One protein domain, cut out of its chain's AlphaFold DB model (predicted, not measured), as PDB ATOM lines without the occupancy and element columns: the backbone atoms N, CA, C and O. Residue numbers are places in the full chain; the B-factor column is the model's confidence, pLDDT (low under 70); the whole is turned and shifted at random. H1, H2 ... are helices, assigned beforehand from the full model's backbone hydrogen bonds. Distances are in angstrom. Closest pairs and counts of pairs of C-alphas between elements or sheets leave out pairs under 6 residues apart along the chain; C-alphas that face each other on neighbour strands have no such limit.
ATOM      1  N   VAL A  38      24.724  32.356 -27.287       87.19
ATOM      2  CA  VAL A  38      25.201  31.502 -26.194       87.19
ATOM      3  C   VAL A  38      24.372  30.220 -26.200       87.19
ATOM      4  O   VAL A  38      23.146  30.287 -26.179       87.19
ATOM      5  N   ASP A  39      25.033  29.064 -26.197       88.25
ATOM      6  CA  ASP A  39      24.404  27.790 -25.833       88.25
ATOM      7  C   ASP A  39      24.469  27.635 -24.303       88.25
ATOM      8  O   ASP A  39      25.541  27.775 -23.706       88.25
ATOM      9  N   LEU A  40      23.318  27.403 -23.673       86.69
ATOM     10  CA  LEU A  40      23.132  27.290 -22.222       86.69
ATOM     11  C   LEU A  40      23.251  25.840 -21.713       86.69
ATOM     12  O   LEU A  40      23.140  25.587 -20.516       86.69
ATOM     13  N   THR A  41      23.495  24.888 -22.606       87.00
ATOM     14  CA  THR A  41      23.550  23.435 -22.358       87.00
ATOM     15  C   THR A  41      24.848  22.782 -22.840       87.00
ATOM     16  O   THR A  41      25.191  21.688 -22.392       87.00
ATOM     17  N   ALA A  42      25.588  23.449 -23.727       84.94
ATOM     18  CA  ALA A  42      26.921  23.054 -24.157       84.94
ATOM     19  C   ALA A  42      27.938  23.051 -22.994       84.94
ATOM     20  O   ALA A  42      27.743  23.744 -21.990       84.94
ATOM     21  N   PRO A  43      29.071  22.332 -23.132       86.31
ATOM     22  CA  PRO A  43      30.179  22.419 -22.185       86.31
ATOM     23  C   PRO A  43      30.620  23.873 -21.973       86.31
ATOM     24  O   PRO A  43      30.782  24.629 -22.932       86.31
ATOM     25  N   VAL A  44      30.819  24.265 -20.713       87.31
ATOM     26  CA  VAL A  44      31.091  25.659 -20.340       87.31
ATOM     27  C   VAL A  44      32.421  26.131 -20.932       87.31
ATOM     28  O   VAL A  44      33.469  25.561 -20.636       87.31
ATOM     29  N   THR A  45      32.391  27.220 -21.705       86.31
ATOM     30  CA  THR A  45      33.586  27.934 -22.185       86.31
ATOM     31  C   THR A  45      33.463  29.440 -21.931       86.31
ATOM     32  O   THR A  45      32.373  29.961 -21.677       86.31
ATOM     33  N   ALA A  46      34.566  30.179 -22.079       81.25
ATOM     34  CA  ALA A  46      34.554  31.642 -22.000       81.25
ATOM     35  C   ALA A  46      33.586  32.310 -23.006       81.25
ATOM     36  O   ALA A  46      33.071  33.394 -22.728       81.25
ATOM     37  N   VAL A  47      33.292  31.670 -24.148       80.56
ATOM     38  CA  VAL A  47      32.343  32.193 -25.151       80.56
ATOM     39  C   VAL A  47      30.906  32.185 -24.621       80.56
ATOM     40  O   VAL A  47      30.153  33.107 -24.917       80.56
ATOM     41  N   ASN A  48      30.540  31.205 -23.790       82.94
ATOM     42  CA  ASN A  48      29.207  31.113 -23.189       82.94
ATOM     43  C   ASN A  48      29.005  32.174 -22.087       82.94
ATOM     44  O   ASN A  48      27.897  32.667 -21.894       82.94
ATOM     45  N   CYS A  49      30.073  32.545 -21.371       82.94
ATOM     46  CA  CYS A  49      29.988  33.438 -20.210       82.94
ATOM     47  C   CYS A  49      30.166  34.927 -20.557       82.94
ATOM     48  O   CYS A  49      29.441  35.768 -20.024       82.94
ATOM     49  N   ASN A  50      31.106  35.272 -21.446       83.12
ATOM     50  CA  ASN A  50      31.476  36.668 -21.729       83.12
ATOM     51  C   ASN A  50      30.322  37.578 -22.221       83.12
ATOM     52  O   ASN A  50      30.337  38.758 -21.867       83.12
ATOM     53  N   PRO A  51      29.310  37.103 -22.982       83.50
ATOM     54  CA  PRO A  51      28.167  37.935 -23.372       83.50
ATOM     55  C   PRO A  51      27.283  38.370 -22.192       83.50
ATOM     56  O   PRO A  51      26.652  39.423 -22.258       83.50
ATOM     57  N   CYS A  52      27.265  37.588 -21.105       81.69
ATOM     58  CA  CYS A  52      26.448  37.837 -19.911       81.69
ATOM     59  C   CYS A  52      27.259  38.334 -18.700       81.69
ATOM     60  O   CYS A  52      26.681  38.879 -17.765       81.69
ATOM     61  N   HIS A  53      28.588  38.185 -18.703       83.00
ATOM     62  CA  HIS A  53      29.459  38.587 -17.597       83.00
ATOM     63  C   HIS A  53      30.635  39.444 -18.084       83.00
ATOM     64  O   HIS A  53      31.625  38.938 -18.605       83.00
ATOM     65  N   ALA A  54      30.574  40.754 -17.822       74.88
ATOM     66  CA  ALA A  54      31.663  41.685 -18.134       74.88
ATOM     67  C   ALA A  54      32.923  41.449 -17.271       74.88
ATOM     68  O   ALA A  54      34.027  41.829 -17.663       74.88
ATOM     69  N   ARG A  55      32.757  40.840 -16.088       73.00
ATOM     70  CA  ARG A  55      33.818  40.325 -15.209       73.00
ATOM     71  C   ARG A  55      33.291  39.103 -14.459       73.00
ATOM     72  O   ARG A  55      32.152  39.111 -14.008       73.00
ATOM     73  N   ILE A  56      34.143  38.095 -14.282       76.38
ATOM     74  CA  ILE A  56      33.858  36.858 -13.525       76.38
ATOM     75  C   ILE A  56      34.853  36.724 -12.341       76.38
ATOM     76  O   ILE A  56      34.971  35.689 -11.703       76.38
ATOM     77  N   ALA A  57      35.658  37.757 -12.072       64.94
ATOM     78  CA  ALA A  57      36.979  37.591 -11.462       64.94
ATOM     79  C   ALA A  57      37.020  37.262  -9.956       64.94
ATOM     80  O   ALA A  57      38.058  36.788  -9.505       64.94
ATOM     81  N   GLU A  58      35.960  37.489  -9.181       71.25
ATOM     82  CA  GLU A  58      35.980  37.428  -7.708       71.25
ATOM     83  C   GLU A  58      34.788  36.628  -7.160       71.25
ATOM     84  O   GLU A  58      33.736  36.561  -7.794       71.25
ATOM     85  N   THR A  59      34.964  36.001  -5.991       78.88
ATOM     86  CA  THR A  59      33.909  35.234  -5.310       78.88
ATOM     87  C   THR A  59      33.104  36.097  -4.333       78.88
ATOM     88  O   THR A  59      33.658  36.874  -3.560       78.88
ATOM     89  N   ASP A  60      31.786  35.909  -4.322       79.44
ATOM     90  CA  ASP A  60      30.845  36.429  -3.322       79.44
ATOM     91  C   ASP A  60      30.677  35.485  -2.110       79.44
ATOM     92  O   ASP A  60      29.996  35.819  -1.136       79.44
ATOM     93  N   VAL A  61      31.307  34.303  -2.133       85.06
ATOM     94  CA  VAL A  61      31.243  33.321  -1.039       85.06
ATOM     95  C   VAL A  61      32.071  33.806   0.154       85.06
ATOM     96  O   VAL A  61      33.297  33.698   0.178       85.06
ATOM     97  N   LYS A  62      31.388  34.313   1.186       87.94
ATOM     98  CA  LYS A  62      32.020  34.808   2.417       87.94
ATOM     99  C   LYS A  62      32.914  33.744   3.073       87.94
ATOM    100  O   LYS A  62      32.435  32.706   3.524       87.94
ATOM    101  N   GLY A  63      34.199  34.067   3.218       88.88
ATOM    102  CA  GLY A  63      35.197  33.194   3.841       88.88
ATOM    103  C   GLY A  63      35.883  32.218   2.880       88.88
ATOM    104  O   GLY A  63      36.602  31.341   3.352       88.88
ATOM    105  N   LEU A  64      35.676  32.366   1.566       90.44
ATOM    106  CA  LEU A  64      36.442  31.697   0.514       90.44
ATOM    107  C   LEU A  64      37.402  32.699  -0.150       90.44
ATOM    108  O   LEU A  64      36.991  33.783  -0.561       90.44
ATOM    109  N   ILE A  65      38.667  32.319  -0.293       89.56
ATOM    110  CA  ILE A  65      39.698  33.046  -1.034       89.56
ATOM    111  C   ILE A  65      39.769  32.418  -2.428       89.56
ATOM    112  O   ILE A  65      40.407  31.390  -2.631       89.56
ATOM    113  N   PHE A  66      39.068  33.007  -3.399       89.25
ATOM    114  CA  PHE A  66      39.060  32.508  -4.776       89.25
ATOM    115  C   PHE A  66      38.929  33.637  -5.800       89.25
ATOM    116  O   PHE A  66      38.136  34.565  -5.637       89.25
ATOM    117  N   SER A  67      39.674  33.508  -6.900       86.88
ATOM    118  CA  SER A  67      39.559  34.359  -8.079       86.88
ATOM    119  C   SER A  67      39.645  33.515  -9.344       86.88
ATOM    120  O   SER A  67      40.601  32.755  -9.518       86.88
ATOM    121  N   HIS A  68      38.705  33.704 -10.274       88.06
ATOM    122  CA  HIS A  68      38.810  33.100 -11.603       88.06
ATOM    123  C   HIS A  68      40.054  33.596 -12.357       88.06
ATOM    124  O   HIS A  68      40.604  32.839 -13.145       88.06
ATOM    125  N   GLY A  69      40.548  34.814 -12.094       84.81
ATOM    126  CA  GLY A  69      41.683  35.403 -12.819       84.81
ATOM    127  C   GLY A  69      42.950  34.540 -12.806       84.81
ATOM    128  O   GLY A  69      43.625  34.440 -13.827       84.81
ATOM    129  N   ASN A  70      43.211  33.844 -11.696       83.56
ATOM    130  CA  ASN A  70      44.344  32.920 -11.562       83.56
ATOM    131  C   ASN A  70      44.072  31.529 -12.174       83.56
ATOM    132  O   ASN A  70      45.007  30.777 -12.427       83.56
ATOM    133  N   HIS A  71      42.802  31.192 -12.419       87.69
ATOM    134  CA  HIS A  71      42.341  29.873 -12.867       87.69
ATOM    135  C   HIS A  71      41.895  29.840 -14.340       87.69
ATOM    136  O   HIS A  71      41.673  28.759 -14.873       87.69
ATOM    137  N   LEU A  72      41.827  30.985 -15.036       84.94
ATOM    138  CA  LEU A  72      41.485  31.083 -16.470       84.94
ATOM    139  C   LEU A  72      42.487  30.391 -17.422       84.94
ATOM    140  O   LEU A  72      42.245  30.342 -18.624       84.94
ATOM    141  N   LEU A  73      43.599  29.855 -16.906       84.44
ATOM    142  CA  LEU A  73      44.525  28.986 -17.644       84.44
ATOM    143  C   LEU A  73      44.107  27.500 -17.625       84.44
ATOM    144  O   LEU A  73      44.774  26.672 -18.243       84.44
ATOM    145  N   VAL A  74      43.031  27.156 -16.912       86.62
ATOM    146  CA  VAL A  74      42.449  25.811 -16.833       86.62
ATOM    147  C   VAL A  74      41.123  25.795 -17.596       86.62
ATOM    148  O   VAL A  74      40.314  26.714 -17.464       86.62
ATOM    149  N   GLU A  75      40.882  24.736 -18.373       88.06
ATOM    150  CA  GLU A  75      39.624  24.538 -19.103       88.06
ATOM    151  C   GLU A  75      38.416  24.622 -18.164       88.06
ATOM    152  O   GLU A  75      38.361  23.913 -17.154       88.06
ATOM    153  N   CYS A  76      37.433  25.466 -18.494       87.44
ATOM    154  CA  CYS A  76      36.353  25.828 -17.569       87.44
ATOM    155  C   CYS A  76      35.500  24.618 -17.144       87.44
ATOM    156  O   CYS A  76      35.027  24.562 -16.008       87.44
ATOM    157  N   THR A  77      35.375  23.619 -18.021       87.19
ATOM    158  CA  THR A  77      34.724  22.317 -17.782       87.19
ATOM    159  C   THR A  77      35.376  21.483 -16.674       87.19
ATOM    160  O   THR A  77      34.723  20.612 -16.103       87.19
ATOM    161  N   SER A  78      36.635  21.765 -16.315       86.50
ATOM    162  CA  SER A  78      37.338  21.117 -15.195       86.50
ATOM    163  C   SER A  78      36.698  21.447 -13.843       86.50
ATOM    164  O   SER A  78      36.740  20.624 -12.929       86.50
ATOM    165  N   CYS A  79      36.095  22.638 -13.736       86.31
ATOM    166  CA  CYS A  79      35.397  23.125 -12.544       86.31
ATOM    167  C   CYS A  79      33.870  23.134 -12.731       86.31
ATOM    168  O   CYS A  79      33.127  22.771 -11.821       86.31
ATOM    169  N   HIS A  80      33.394  23.530 -13.915       88.38
ATOM    170  CA  HIS A  80      31.975  23.630 -14.255       88.38
ATOM    171  C   HIS A  80      31.531  22.433 -15.104       88.38
ATOM    172  O   HIS A  80      31.480  22.493 -16.331       88.38
ATOM    173  N   VAL A  81      31.182  21.342 -14.420       81.75
ATOM    174  CA  VAL A  81      30.662  20.097 -15.025       81.75
ATOM    175  C   VAL A  81      29.262  20.240 -15.649       81.75
ATOM    176  O   VAL A  81      28.815  19.363 -16.386       81.75
ATOM    177  N   GLN A  82      28.574  21.346 -15.359       82.12
ATOM    178  CA  GLN A  82      27.317  21.781 -15.970       82.12
ATOM    179  C   GLN A  82      27.259  23.317 -15.996       82.12
ATOM    180  O   GLN A  82      28.030  23.980 -15.292       82.12
ATOM    181  N   THR A  83      26.331  23.880 -16.771       85.00
ATOM    182  CA  THR A  83      26.073  25.326 -16.817       85.00
ATOM    183  C   THR A  83      25.787  25.881 -15.416       85.00
ATOM    184  O   THR A  83      24.989  25.291 -14.684       85.00
ATOM    185  N   PRO A  84      26.392  27.015 -15.005       87.06
ATOM    186  CA  PRO A  84      26.202  27.541 -13.653       87.06
ATOM    187  C   PRO A  84      24.791  28.049 -13.339       87.06
ATOM    188  O   PRO A  84      24.517  28.285 -12.172       87.06
ATOM    189  N   HIS A  85      23.912  28.245 -14.325       86.56
ATOM    190  CA  HIS A  85      22.592  28.861 -14.157       86.56
ATOM    191  C   HIS A  85      21.515  28.045 -14.889       86.56
ATOM    192  O   HIS A  85      21.594  27.923 -16.106       86.56
ATOM    193  N   GLU A  86      20.524  27.512 -14.166       86.44
ATOM    194  CA  GLU A  86      19.356  26.774 -14.696       86.44
ATOM    195  C   GLU A  86      18.182  26.887 -13.685       86.44
ATOM    196  O   GLU A  86      18.434  26.908 -12.481       86.44
ATOM    197  N   ASP A  87      16.921  27.017 -14.135       83.50
ATOM    198  CA  ASP A  87      15.691  27.150 -13.299       83.50
ATOM    199  C   ASP A  87      15.810  28.176 -12.140       83.50
ATOM    200  O   ASP A  87      15.345  27.958 -11.021       83.50
ATOM    201  N   GLY A  88      16.484  29.306 -12.384       81.19
ATOM    202  CA  GLY A  88      16.724  30.362 -11.390       81.19
ATOM    203  C   GLY A  88      17.776  30.040 -10.314       81.19
ATOM    204  O   GLY A  88      17.966  30.838  -9.395       81.19
ATOM    205  N   VAL A  89      18.476  28.904 -10.412       83.50
ATOM    206  CA  VAL A  89      19.473  28.437  -9.435       83.50
ATOM    207  C   VAL A  89      20.898  28.621  -9.967       83.50
ATOM    208  O   VAL A  89      21.245  28.114 -11.032       83.50
ATOM    209  N   THR A  90      21.763  29.278  -9.183       86.00
ATOM    210  CA  THR A  90      23.212  29.303  -9.447       86.00
ATOM    211  C   THR A  90      23.894  28.062  -8.859       86.00
ATOM    212  O   THR A  90      24.169  28.008  -7.658       86.00
ATOM    213  N   THR A  91      24.221  27.080  -9.700       86.00
ATOM    214  CA  THR A  91      25.099  25.958  -9.331       86.00
ATOM    215  C   THR A  91      26.552  26.428  -9.265       86.00
ATOM    216  O   THR A  91      27.050  27.090 -10.176       86.00
ATOM    217  N   ARG A  92      27.263  26.049  -8.201       86.56
ATOM    218  CA  ARG A  92      28.681  26.375  -7.983       86.56
ATOM    219  C   ARG A  92      29.511  25.085  -7.915       86.56
ATOM    220  O   ARG A  92      28.972  24.075  -7.461       86.56
ATOM    221  N   PRO A  93      30.795  25.094  -8.326       87.81
ATOM    222  CA  PRO A  93      31.691  23.959  -8.111       87.81
ATOM    223  C   PRO A  93      31.749  23.572  -6.628       87.81
ATOM    224  O   PRO A  93      31.745  24.441  -5.752       87.81
ATOM    225  N   ALA A  94      31.799  22.273  -6.340       86.62
ATOM    226  CA  ALA A  94      31.948  21.784  -4.974       86.62
ATOM    227  C   ALA A  94      33.402  21.950  -4.501       86.62
ATOM    228  O   ALA A  94      34.330  21.943  -5.309       86.62
ATOM    229  N   MET A  95      33.630  22.019  -3.186       86.25
ATOM    230  CA  MET A  95      34.993  22.063  -2.628       86.25
ATOM    231  C   MET A  95      35.841  20.871  -3.110       86.25
ATOM    232  O   MET A  95      36.999  21.037  -3.479       86.25
ATOM    233  N   SER A  96      35.233  19.685  -3.208       84.44
ATOM    234  CA  SER A  96      35.832  18.452  -3.739       84.44
ATOM    235  C   SER A  96      36.299  18.549  -5.203       84.44
ATOM    236  O   SER A  96      37.135  17.752  -5.637       84.44
ATOM    237  N   THR A  97      35.815  19.538  -5.962       87.00
ATOM    238  CA  THR A  97      36.295  19.870  -7.310       87.00
ATOM    239  C   THR A  97      37.637  20.611  -7.268       87.00
ATOM    240  O   THR A  97      38.490  20.354  -8.110       87.00
ATOM    241  N   CYS A  98      37.893  21.456  -6.262       87.12
ATOM    242  CA  CYS A  98      39.192  22.122  -6.087       87.12
ATOM    243  C   CYS A  98      40.309  21.103  -5.791       87.12
ATOM    244  O   CYS A  98      41.399  21.177  -6.361       87.12
ATOM    245  N   PHE A  99      40.001  20.083  -4.982       83.56
ATOM    246  CA  PHE A  99      40.905  18.973  -4.641       83.56
ATOM    247  C   PHE A  99      41.213  18.015  -5.818       83.56
ATOM    248  O   PHE A  99      41.910  17.017  -5.653       83.56
ATOM    249  N   VAL A 100      40.736  18.318  -7.033       80.50
ATOM    250  CA  VAL A 100      41.228  17.701  -8.280       80.50
ATOM    251  C   VAL A 100      42.638  18.194  -8.637       80.50
ATOM    252  O   VAL A 100      43.374  17.464  -9.293       80.50
ATOM    253  N   CYS A 101      43.021  19.397  -8.196       85.19
ATOM    254  CA  CYS A 101      44.346  19.979  -8.445       85.19
ATOM    255  C   CYS A 101      45.065  20.388  -7.151       85.19
ATOM    256  O   CYS A 101      46.272  20.186  -7.023       85.19
ATOM    257  N   HIS A 102      44.329  20.944  -6.188       86.50
ATOM    258  CA  HIS A 102      44.869  21.371  -4.899       86.50
ATOM    259  C   HIS A 102      45.058  20.163  -3.977       86.50
ATOM    260  O   HIS A 102      44.197  19.287  -3.912       86.50
ATOM    261  N   SER A 103      46.211  20.078  -3.311       78.19
ATOM    262  CA  SER A 103      46.627  18.927  -2.487       78.19
ATOM    263  C   SER A 103      46.710  17.571  -3.219       78.19
ATOM    264  O   SER A 103      47.002  16.551  -2.593       78.19
ATOM    265  N   LEU A 104      46.556  17.532  -4.553       77.00
ATOM    266  CA  LEU A 104      46.810  16.328  -5.346       77.00
ATOM    267  C   LEU A 104      48.323  16.077  -5.460       77.00
ATOM    268  O   LEU A 104      49.044  16.823  -6.125       77.00
ATOM    269  N   SER A 105      48.795  14.993  -4.843       71.44
ATOM    270  CA  SER A 105      50.187  14.539  -4.923       71.44
ATOM    271  C   SER A 105      50.430  13.691  -6.174       71.44
ATOM    272  O   SER A 105      49.876  12.600  -6.316       71.44
ATOM    273  N   HIS A 106      51.297  14.163  -7.073       72.25
ATOM    274  CA  HIS A 106      51.643  13.504  -8.334       72.25
ATOM    275  C   HIS A 106      52.981  12.736  -8.248       72.25
ATOM    276  O   HIS A 106      53.834  12.780  -9.140       72.25
ATOM    277  N   GLY A 107      53.188  12.027  -7.132       71.12
ATOM    278  CA  GLY A 107      54.344  11.154  -6.910       71.12
ATOM    279  C   GLY A 107      55.680  11.903  -6.971       71.12
ATOM    280  O   GLY A 107      55.934  12.812  -6.185       71.12
ATOM    281  N   SER A 108      56.548  11.530  -7.917       73.56
ATOM    282  CA  SER A 108      57.861  12.168  -8.114       73.56
ATOM    283  C   SER A 108      57.797  13.602  -8.656       73.56
ATOM    284  O   SER A 108      58.829  14.269  -8.700       73.56
ATOM    285  N   GLN A 109      56.615  14.084  -9.052       69.00
ATOM    286  CA  GLN A 109      56.390  15.454  -9.530       69.00
ATOM    287  C   GLN A 109      55.828  16.392  -8.442       69.00
ATOM    288  O   GLN A 109      55.494  17.533  -8.746       69.00
ATOM    289  N   ALA A 110      55.789  15.938  -7.180       66.00
ATOM    290  CA  ALA A 110      55.268  16.668  -6.019       66.00
ATOM    291  C   ALA A 110      53.773  17.046  -6.144       66.00
ATOM    292  O   ALA A 110      53.017  16.388  -6.858       66.00
ATOM    293  N   ILE A 111      53.320  18.032  -5.364       69.12
ATOM    294  CA  ILE A 111      51.917  18.463  -5.295       69.12
ATOM    295  C   ILE A 111      51.633  19.456  -6.432       69.12
ATOM    296  O   ILE A 111      52.409  20.389  -6.631       69.12
ATOM    297  N   LEU A 112      50.525  19.270  -7.158       75.25
ATOM    298  CA  LEU A 112      50.191  20.081  -8.339       75.25
ATOM    299  C   LEU A 112      49.837  21.542  -7.995       75.25
ATOM    300  O   LEU A 112      50.271  22.457  -8.694       75.25
ATOM    301  N   ALA A 113      49.085  21.766  -6.916       82.44
ATOM    302  CA  ALA A 113      48.840  23.085  -6.337       82.44
ATOM    303  C   ALA A 113      48.724  22.993  -4.806       82.44
ATOM    304  O   ALA A 113      48.209  22.004  -4.276       82.44
ATOM    305  N   ALA A 114      49.184  24.026  -4.095       80.12
ATOM    306  CA  ALA A 114      49.009  24.124  -2.645       80.12
ATOM    307  C   ALA A 114      47.513  24.145  -2.286       80.12
ATOM    308  O   ALA A 114      46.708  24.753  -2.994       80.12
ATOM    309  N   GLY A 115      47.148  23.433  -1.226       82.12
ATOM    310  CA  GLY A 115      45.775  23.303  -0.744       82.12
ATOM    311  C   GLY A 115      45.738  23.224   0.774       82.12
ATOM    312  O   GLY A 115      44.980  22.431   1.333       82.12
ATOM    313  N   GLU A 116      46.584  24.019   1.435       87.75
ATOM    314  CA  GLU A 116      46.450  24.251   2.867       87.75
ATOM    315  C   GLU A 116      45.145  25.007   3.118       87.75
ATOM    316  O   GLU A 116      44.717  25.839   2.316       87.75
ATOM    317  N   CYS A 117      44.494  24.754   4.252       87.69
ATOM    318  CA  CYS A 117      43.157  25.304   4.490       87.69
ATOM    319  C   CYS A 117      43.132  26.848   4.427       87.69
ATOM    320  O   CYS A 117      42.153  27.434   3.970       87.69
ATOM    321  N   ALA A 118      44.227  27.503   4.829       89.44
ATOM    322  CA  ALA A 118      44.392  28.957   4.790       89.44
ATOM    323  C   ALA A 118      44.676  29.538   3.386       89.44
ATOM    324  O   ALA A 118      44.534  30.745   3.206       89.44
ATOM    325  N   ASP A 119      45.030  28.713   2.392       89.00
ATOM    326  CA  ASP A 119      45.170  29.157   0.994       89.00
ATOM    327  C   ASP A 119      43.793  29.465   0.375       89.00
ATOM    328  O   ASP A 119      43.672  30.301  -0.521       89.00
ATOM    329  N   CYS A 120      42.747  28.781   0.856       88.94
ATOM    330  CA  CYS A 120      41.379  28.867   0.342       88.94
ATOM    331  C   CYS A 120      40.366  29.468   1.329       88.94
ATOM    332  O   CYS A 120      39.299  29.886   0.885       88.94
ATOM    333  N   HIS A 121      40.653  29.550   2.631       91.25
ATOM    334  CA  HIS A 121      39.724  30.082   3.635       91.25
ATOM    335  C   HIS A 121      40.277  31.292   4.385       91.25
ATOM    336  O   HIS A 121      41.446  31.329   4.763       91.25
ATOM    337  N   THR A 122      39.415  32.279   4.656       91.62
ATOM    338  CA  THR A 122      39.798  33.418   5.505       91.62
ATOM    339  C   THR A 122      39.864  32.996   6.984       91.62
ATOM    340  O   THR A 122      39.165  32.056   7.375       91.62
ATOM    341  N   PRO A 123      40.654  33.675   7.843       89.19
ATOM    342  CA  PRO A 123      40.841  33.278   9.246       89.19
ATOM    343  C   PRO A 123      39.556  33.221  10.091       89.19
ATOM    344  O   PRO A 123      39.526  32.576  11.137       89.19
ATOM    345  N   GLU A 124      38.491  33.894   9.653       87.44
ATOM    346  CA  GLU A 124      37.181  33.935  10.308       87.44
ATOM    347  C   GLU A 124      36.249  32.789   9.867       87.44
ATOM    348  O   GLU A 124      35.132  32.669  10.379       87.44
ATOM    349  N   HIS A 125      36.660  31.965   8.896       89.56
ATOM    350  CA  HIS A 125      35.848  30.872   8.372       89.56
ATOM    351  C   HIS A 125      35.856  29.658   9.317       89.56
ATOM    352  O   HIS A 125      36.899  29.100   9.660       89.56
ATOM    353  N   VAL A 126      34.667  29.202   9.717       87.81
ATOM    354  CA  VAL A 126      34.507  28.045  10.610       87.81
ATOM    355  C   VAL A 126      34.608  26.751   9.801       87.81
ATOM    356  O   VAL A 126      33.603  26.161   9.420       87.81
ATOM    357  N   MET A 127      35.843  26.303   9.563       83.94
ATOM    358  CA  MET A 127      36.161  25.107   8.765       83.94
ATOM    359  C   MET A 127      35.583  23.796   9.333       83.94
ATOM    360  O   MET A 127      35.387  22.842   8.590       83.94
ATOM    361  N   ARG A 128      35.304  23.719  10.644       86.44
ATOM    362  CA  ARG A 128      34.757  22.512  11.293       86.44
ATOM    363  C   ARG A 128      33.279  22.311  10.902       86.44
ATOM    364  O   ARG A 128      32.451  23.115  11.339       86.44
ATOM    365  N   PRO A 129      32.905  21.230  10.189       85.50
ATOM    366  CA  PRO A 129      31.527  21.028   9.743       85.50
ATOM    367  C   PRO A 129      30.535  20.868  10.903       85.50
ATOM    368  O   PRO A 129      30.841  20.263  11.933       85.50
ATOM    369  N   THR A 130      29.296  21.330  10.710       86.06
ATOM    370  CA  THR A 130      28.214  21.267  11.718       86.06
ATOM    371  C   THR A 130      27.834  19.844  12.142       86.06
ATOM    372  O   THR A 130      27.259  19.660  13.214       86.06
ATOM    373  N   SER A 131      28.204  18.830  11.354       82.56
ATOM    374  CA  SER A 131      28.073  17.409  11.697       82.56
ATOM    375  C   SER A 131      28.896  16.985  12.922       82.56
ATOM    376  O   SER A 131      28.535  16.014  13.583       82.56
ATOM    377  N   HIS A 132      29.971  17.710  13.261       88.50
ATOM    378  CA  HIS A 132      30.959  17.333  14.280       88.50
ATOM    379  C   HIS A 132      30.494  17.605  15.728       88.50
ATOM    380  O   HIS A 132      31.153  18.312  16.507       88.50
ATOM    381  N   VAL A 133      29.345  17.029  16.080       90.38
ATOM    382  CA  VAL A 133      28.652  17.159  17.368       90.38
ATOM    383  C   VAL A 133      29.339  16.403  18.513       90.38
ATOM    384  O   VAL A 133      30.126  15.475  18.317       90.38
ATOM    385  N   LYS A 134      29.000  16.765  19.757       89.25
ATOM    386  CA  LYS A 134      29.406  16.009  20.951       89.25
ATOM    387  C   LYS A 134      28.811  14.594  20.899       89.25
ATOM    388  O   LYS A 134      27.615  14.443  20.679       89.25
ATOM    389  N   GLY A 135      29.638  13.573  21.136       87.62
ATOM    390  CA  GLY A 135      29.234  12.166  20.994       87.62
ATOM    391  C   GLY A 135      29.311  11.627  19.558       87.62
ATOM    392  O   GLY A 135      28.676  10.617  19.269       87.62
ATOM    393  N   TRP A 136      30.077  12.292  18.679       88.88
ATOM    394  CA  TRP A 136      30.287  11.951  17.264       88.88
ATOM    395  C   TRP A 136      30.338  10.446  16.967       88.88
ATOM    396  O   TRP A 136      29.486   9.969  16.225       88.88
ATOM    397  N   ALA A 137      31.258   9.710  17.604       86.56
ATOM    398  CA  ALA A 137      31.554   8.291  17.352       86.56
ATOM    399  C   ALA A 137      30.380   7.306  17.548       86.56
ATOM    400  O   ALA A 137      30.500   6.134  17.210       86.56
ATOM    401  N   ALA A 138      29.245   7.756  18.089       86.81
ATOM    402  CA  ALA A 138      28.014   6.976  18.122       86.81
ATOM    403  C   ALA A 138      27.236   7.111  16.790       86.81
ATOM    404  O   ALA A 138      27.799   7.260  15.704       86.81
ATOM    405  N   LYS A 139      25.897   7.099  16.866       88.06
ATOM    406  CA  LYS A 139      25.003   7.238  15.706       88.06
ATOM    407  C   LYS A 139      25.323   8.421  14.758       88.06
ATOM    408  O   LYS A 139      25.119   8.216  13.562       88.06
ATOM    409  N   PRO A 140      25.790   9.615  15.195       91.62
ATOM    410  CA  PRO A 140      26.097  10.714  14.273       91.62
ATOM    411  C   PRO A 140      27.145  10.349  13.213       91.62
ATOM    412  O   PRO A 140      26.876  10.529  12.028       91.62
ATOM    413  N   HIS A 141      28.277   9.764  13.620       90.56
ATOM    414  CA  HIS A 141      29.334   9.317  12.713       90.56
ATOM    415  C   HIS A 141      28.819   8.250  11.740       90.56
ATOM    416  O   HIS A 141      28.876   8.448  10.527       90.56
ATOM    417  N   ALA A 142      28.196   7.186  12.257       87.94
ATOM    418  CA  ALA A 142      27.637   6.112  11.432       87.94
ATOM    419  C   ALA A 142      26.551   6.596  10.443       87.94
ATOM    420  O   ALA A 142      26.401   6.028   9.366       87.94
ATOM    421  N   THR A 143      25.802   7.653  10.784       88.88
ATOM    422  CA  THR A 143      24.805   8.262   9.883       88.88
ATOM    423  C   THR A 143      25.472   9.104   8.793       88.88
ATOM    424  O   THR A 143      25.031   9.066   7.650       88.88
ATOM    425  N   ALA A 144      26.539   9.841   9.119       87.75
ATOM    426  CA  ALA A 144      27.279  10.645   8.147       87.75
ATOM    427  C   ALA A 144      28.069   9.773   7.154       87.75
ATOM    428  O   ALA A 144      28.009  10.003   5.950       87.75
ATOM    429  N   SER A 145      28.747   8.731   7.643       87.69
ATOM    430  CA  SER A 145      29.547   7.814   6.819       87.69
ATOM    431  C   SER A 145      28.715   6.842   5.970       87.69
ATOM    432  O   SER A 145      29.280   6.125   5.146       87.69
ATOM    433  N   ALA A 146      27.383   6.825   6.113       86.19
ATOM    434  CA  ALA A 146      26.490   5.955   5.341       86.19
ATOM    435  C   ALA A 146      26.490   6.247   3.825       86.19
ATOM    436  O   ALA A 146      26.170   5.361   3.036       86.19
ATOM    437  N   GLY A 147      26.873   7.463   3.410       80.12
ATOM    438  CA  GLY A 147      27.105   7.819   2.001       80.12
ATOM    439  C   GLY A 147      28.480   7.404   1.455       80.12
ATOM    440  O   GLY A 147      28.770   7.652   0.287       80.12
ATOM    441  N   GLY A 148      29.326   6.782   2.283       86.50
ATOM    442  CA  GLY A 148      30.741   6.533   2.010       86.50
ATOM    443  C   GLY A 148      31.658   7.568   2.673       86.50
ATOM    444  O   GLY A 148      31.265   8.700   2.941       86.50
ATOM    445  N   ALA A 149      32.905   7.177   2.943       87.62
ATOM    446  CA  ALA A 149      33.881   8.009   3.656       87.62
ATOM    447  C   ALA A 149      34.674   8.983   2.756       87.62
ATOM    448  O   ALA A 149      35.504   9.736   3.257       87.62
ATOM    449  N   ASN A 150      34.458   8.970   1.434       85.75
ATOM    450  CA  ASN A 150      35.335   9.651   0.475       85.75
ATOM    451  C   ASN A 150      35.446  11.164   0.714       85.75
ATOM    452  O   ASN A 150      36.547  11.701   0.725       85.75
ATOM    453  N   ASP A 151      34.329  11.842   0.977       85.94
ATOM    454  CA  ASP A 151      34.330  13.292   1.201       85.94
ATOM    455  C   ASP A 151      34.905  13.668   2.581       85.94
ATOM    456  O   ASP A 151      35.346  14.797   2.785       85.94
ATOM    457  N   CYS A 152      34.984  12.721   3.526       88.12
ATOM    458  CA  CYS A 152      35.709  12.914   4.786       88.12
ATOM    459  C   CYS A 152      37.227  13.002   4.552       88.12
ATOM    460  O   CYS A 152      37.914  13.745   5.252       88.12
ATOM    461  N   MET A 153      37.740  12.313   3.526       86.56
ATOM    462  CA  MET A 153      39.161  12.307   3.146       86.56
ATOM    463  C   MET A 153      39.648  13.628   2.523       86.56
ATOM    464  O   MET A 153      40.821  13.746   2.182       86.56
ATOM    465  N   LEU A 154      38.768  14.627   2.380       84.56
ATOM    466  CA  LEU A 154      39.145  16.011   2.067       84.56
ATOM    467  C   LEU A 154      39.763  16.735   3.277       84.56
ATOM    468  O   LEU A 154      40.400  17.770   3.106       84.56
ATOM    469  N   CYS A 155      39.549  16.222   4.497       85.69
ATOM    470  CA  CYS A 155      40.030  16.836   5.742       85.69
ATOM    471  C   CYS A 155      40.675  15.843   6.725       85.69
ATOM    472  O   CYS A 155      41.384  16.282   7.626       85.69
ATOM    473  N   HIS A 156      40.418  14.539   6.578       87.25
ATOM    474  CA  HIS A 156      40.890  13.492   7.488       87.25
ATOM    475  C   HIS A 156      41.860  12.517   6.822       87.25
ATOM    476  O   HIS A 156      41.739  12.216   5.633       87.25
ATOM    477  N   GLN A 157      42.778  11.964   7.615       86.88
ATOM    478  CA  GLN A 157      43.698  10.908   7.198       86.88
ATOM    479  C   GLN A 157      43.298   9.584   7.849       86.88
ATOM    480  O   GLN A 157      43.456   9.399   9.054       86.88
ATOM    481  N   ALA A 158      42.823   8.628   7.047       88.56
ATOM    482  CA  ALA A 158      42.345   7.328   7.523       88.56
ATOM    483  C   ALA A 158      43.282   6.611   8.528       88.56
ATOM    484  O   ALA A 158      42.759   6.157   9.547       88.56
ATOM    485  N   PRO A 159      44.622   6.560   8.342       86.94
ATOM    486  CA  PRO A 159      45.525   5.895   9.289       86.94
ATOM    487  C   PRO A 159      45.586   6.526  10.688       86.94
ATOM    488  O   PRO A 159      46.013   5.857  11.627       86.94
ATOM    489  N   GLU A 160      45.191   7.795  10.830       87.31
ATOM    490  CA  GLU A 160      45.295   8.578  12.070       87.31
ATOM    491  C   GLU A 160      43.911   8.840  12.687       87.31
ATOM    492  O   GLU A 160      43.698   8.578  13.870       87.31
ATOM    493  N   ASP A 161      42.951   9.298  11.878       88.38
ATOM    494  CA  ASP A 161      41.613   9.717  12.320       88.38
ATOM    495  C   ASP A 161      40.595   8.570  12.434       88.38
ATOM    496  O   ASP A 161      39.629   8.673  13.194       88.38
ATOM    497  N   CYS A 162      40.747   7.503  11.641       88.81
ATOM    498  CA  CYS A 162      39.719   6.464  11.482       88.81
ATOM    499  C   CYS A 162      40.199   5.089  11.950       88.81
ATOM    500  O   CYS A 162      39.608   4.497  12.854       88.81
ATOM    501  N   ASP A 163      41.276   4.583  11.351       87.69
ATOM    502  CA  ASP A 163      41.727   3.201  11.513       87.69
ATOM    503  C   ASP A 163      42.141   2.899  12.961       87.69
ATOM    504  O   ASP A 163      41.864   1.806  13.448       87.69
ATOM    505  N   VAL A 164      42.709   3.871  13.689       87.38
ATOM    506  CA  VAL A 164      43.033   3.744  15.125       87.38
ATOM    507  C   VAL A 164      41.792   3.345  15.934       87.38
ATOM    508  O   VAL A 164      41.809   2.357  16.668       87.38
ATOM    509  N   CYS A 165      40.695   4.084  15.751       87.94
ATOM    510  CA  CYS A 165      39.432   3.879  16.459       87.94
ATOM    511  C   CYS A 165      38.704   2.613  15.972       87.94
ATOM    512  O   CYS A 165      38.210   1.829  16.782       87.94
ATOM    513  N   HIS A 166      38.669   2.380  14.654       90.25
ATOM    514  CA  HIS A 166      38.006   1.211  14.071       90.25
ATOM    515  C   HIS A 166      38.692  -0.107  14.455       90.25
ATOM    516  O   HIS A 166      38.000  -1.092  14.712       90.25
ATOM    517  N   VAL A 167      40.027  -0.125  14.556       88.12
ATOM    518  CA  VAL A 167      40.788  -1.290  15.034       88.12
ATOM    519  C   VAL A 167      40.609  -1.486  16.541       88.12
ATOM    520  O   VAL A 167      40.327  -2.608  16.959       88.12
ATOM    521  N   GLU A 168      40.704  -0.428  17.357       89.31
ATOM    522  CA  GLU A 168      40.499  -0.525  18.814       89.31
ATOM    523  C   GLU A 168      39.099  -1.063  19.157       89.31
ATOM    524  O   GLU A 168      38.960  -1.980  19.967       89.31
ATOM    525  N   GLN A 169      38.062  -0.539  18.500       88.81
ATOM    526  CA  GLN A 169      36.669  -0.930  18.743       88.81
ATOM    527  C   GLN A 169      36.226  -2.163  17.935       88.81
ATOM    528  O   GLN A 169      35.081  -2.591  18.069       88.81
ATOM    529  N   SER A 170      37.120  -2.758  17.131       87.00
ATOM    530  CA  SER A 170      36.844  -3.923  16.269       87.00
ATOM    531  C   SER A 170      35.594  -3.747  15.391       87.00
ATOM    532  O   SER A 170      34.737  -4.628  15.311       87.00
TER     533      SER A 170
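What this domain is: This is residues 38 to 170 of the 528 residues of an uncharacterized protein of Actinobacteria bacterium HGW-Actinobacteria-10 (UniProt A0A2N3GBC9). With little regular structure, this is a loose string of loops and short helices, H1 at one end of its longest axis, H6 at the other, H2 near the middle. The printed part has 133 residues, 37 of them in six named helices, H1 to H6 in order; the class is all helix, with no named strand. It is loose, radius of gyration of the C-alphas 18.4 A, spanning 58 by 41 by 30 A.

Where its parts are: H6, residues 158 to 168, is 13.9 A long and ends at C-alpha 168 (40.499, -0.525, 18.814). H5 is residues 150 to 154, H4 139 to 147, H3 117 to 120, H2 95 to 98. H1, residues 46 to 49, begins at C-alpha 46 (34.554, 31.642, -22.000).

How they stand to each other: H6 and H5 meet only through their link. H5 is close to but not clearly touching H2; the closest C-alphas, of Leu 154 and Ser 96, are 7.1 A apart. H4 and H5 are only just apart, at 8.3 A. H1 and H3 touch no helix. O i to N i+4 pairs within hydrogen-bond range number 4 of 5 in H4, 4 of 7 in H6 and 0 of 1 in H5, where 2 of 2 O i to N i+3 pairs are; H1, H2 and H3 are too short.

The domain as a whole: The farthest C-alphas, of Pro 51 and Glu 168, are 58.4 A apart. The printed part has no cut. The links H1 to H2, H2 to H3 and H3 to H4 are long. Residues 57 and 109 to 111 have pLDDT under 70.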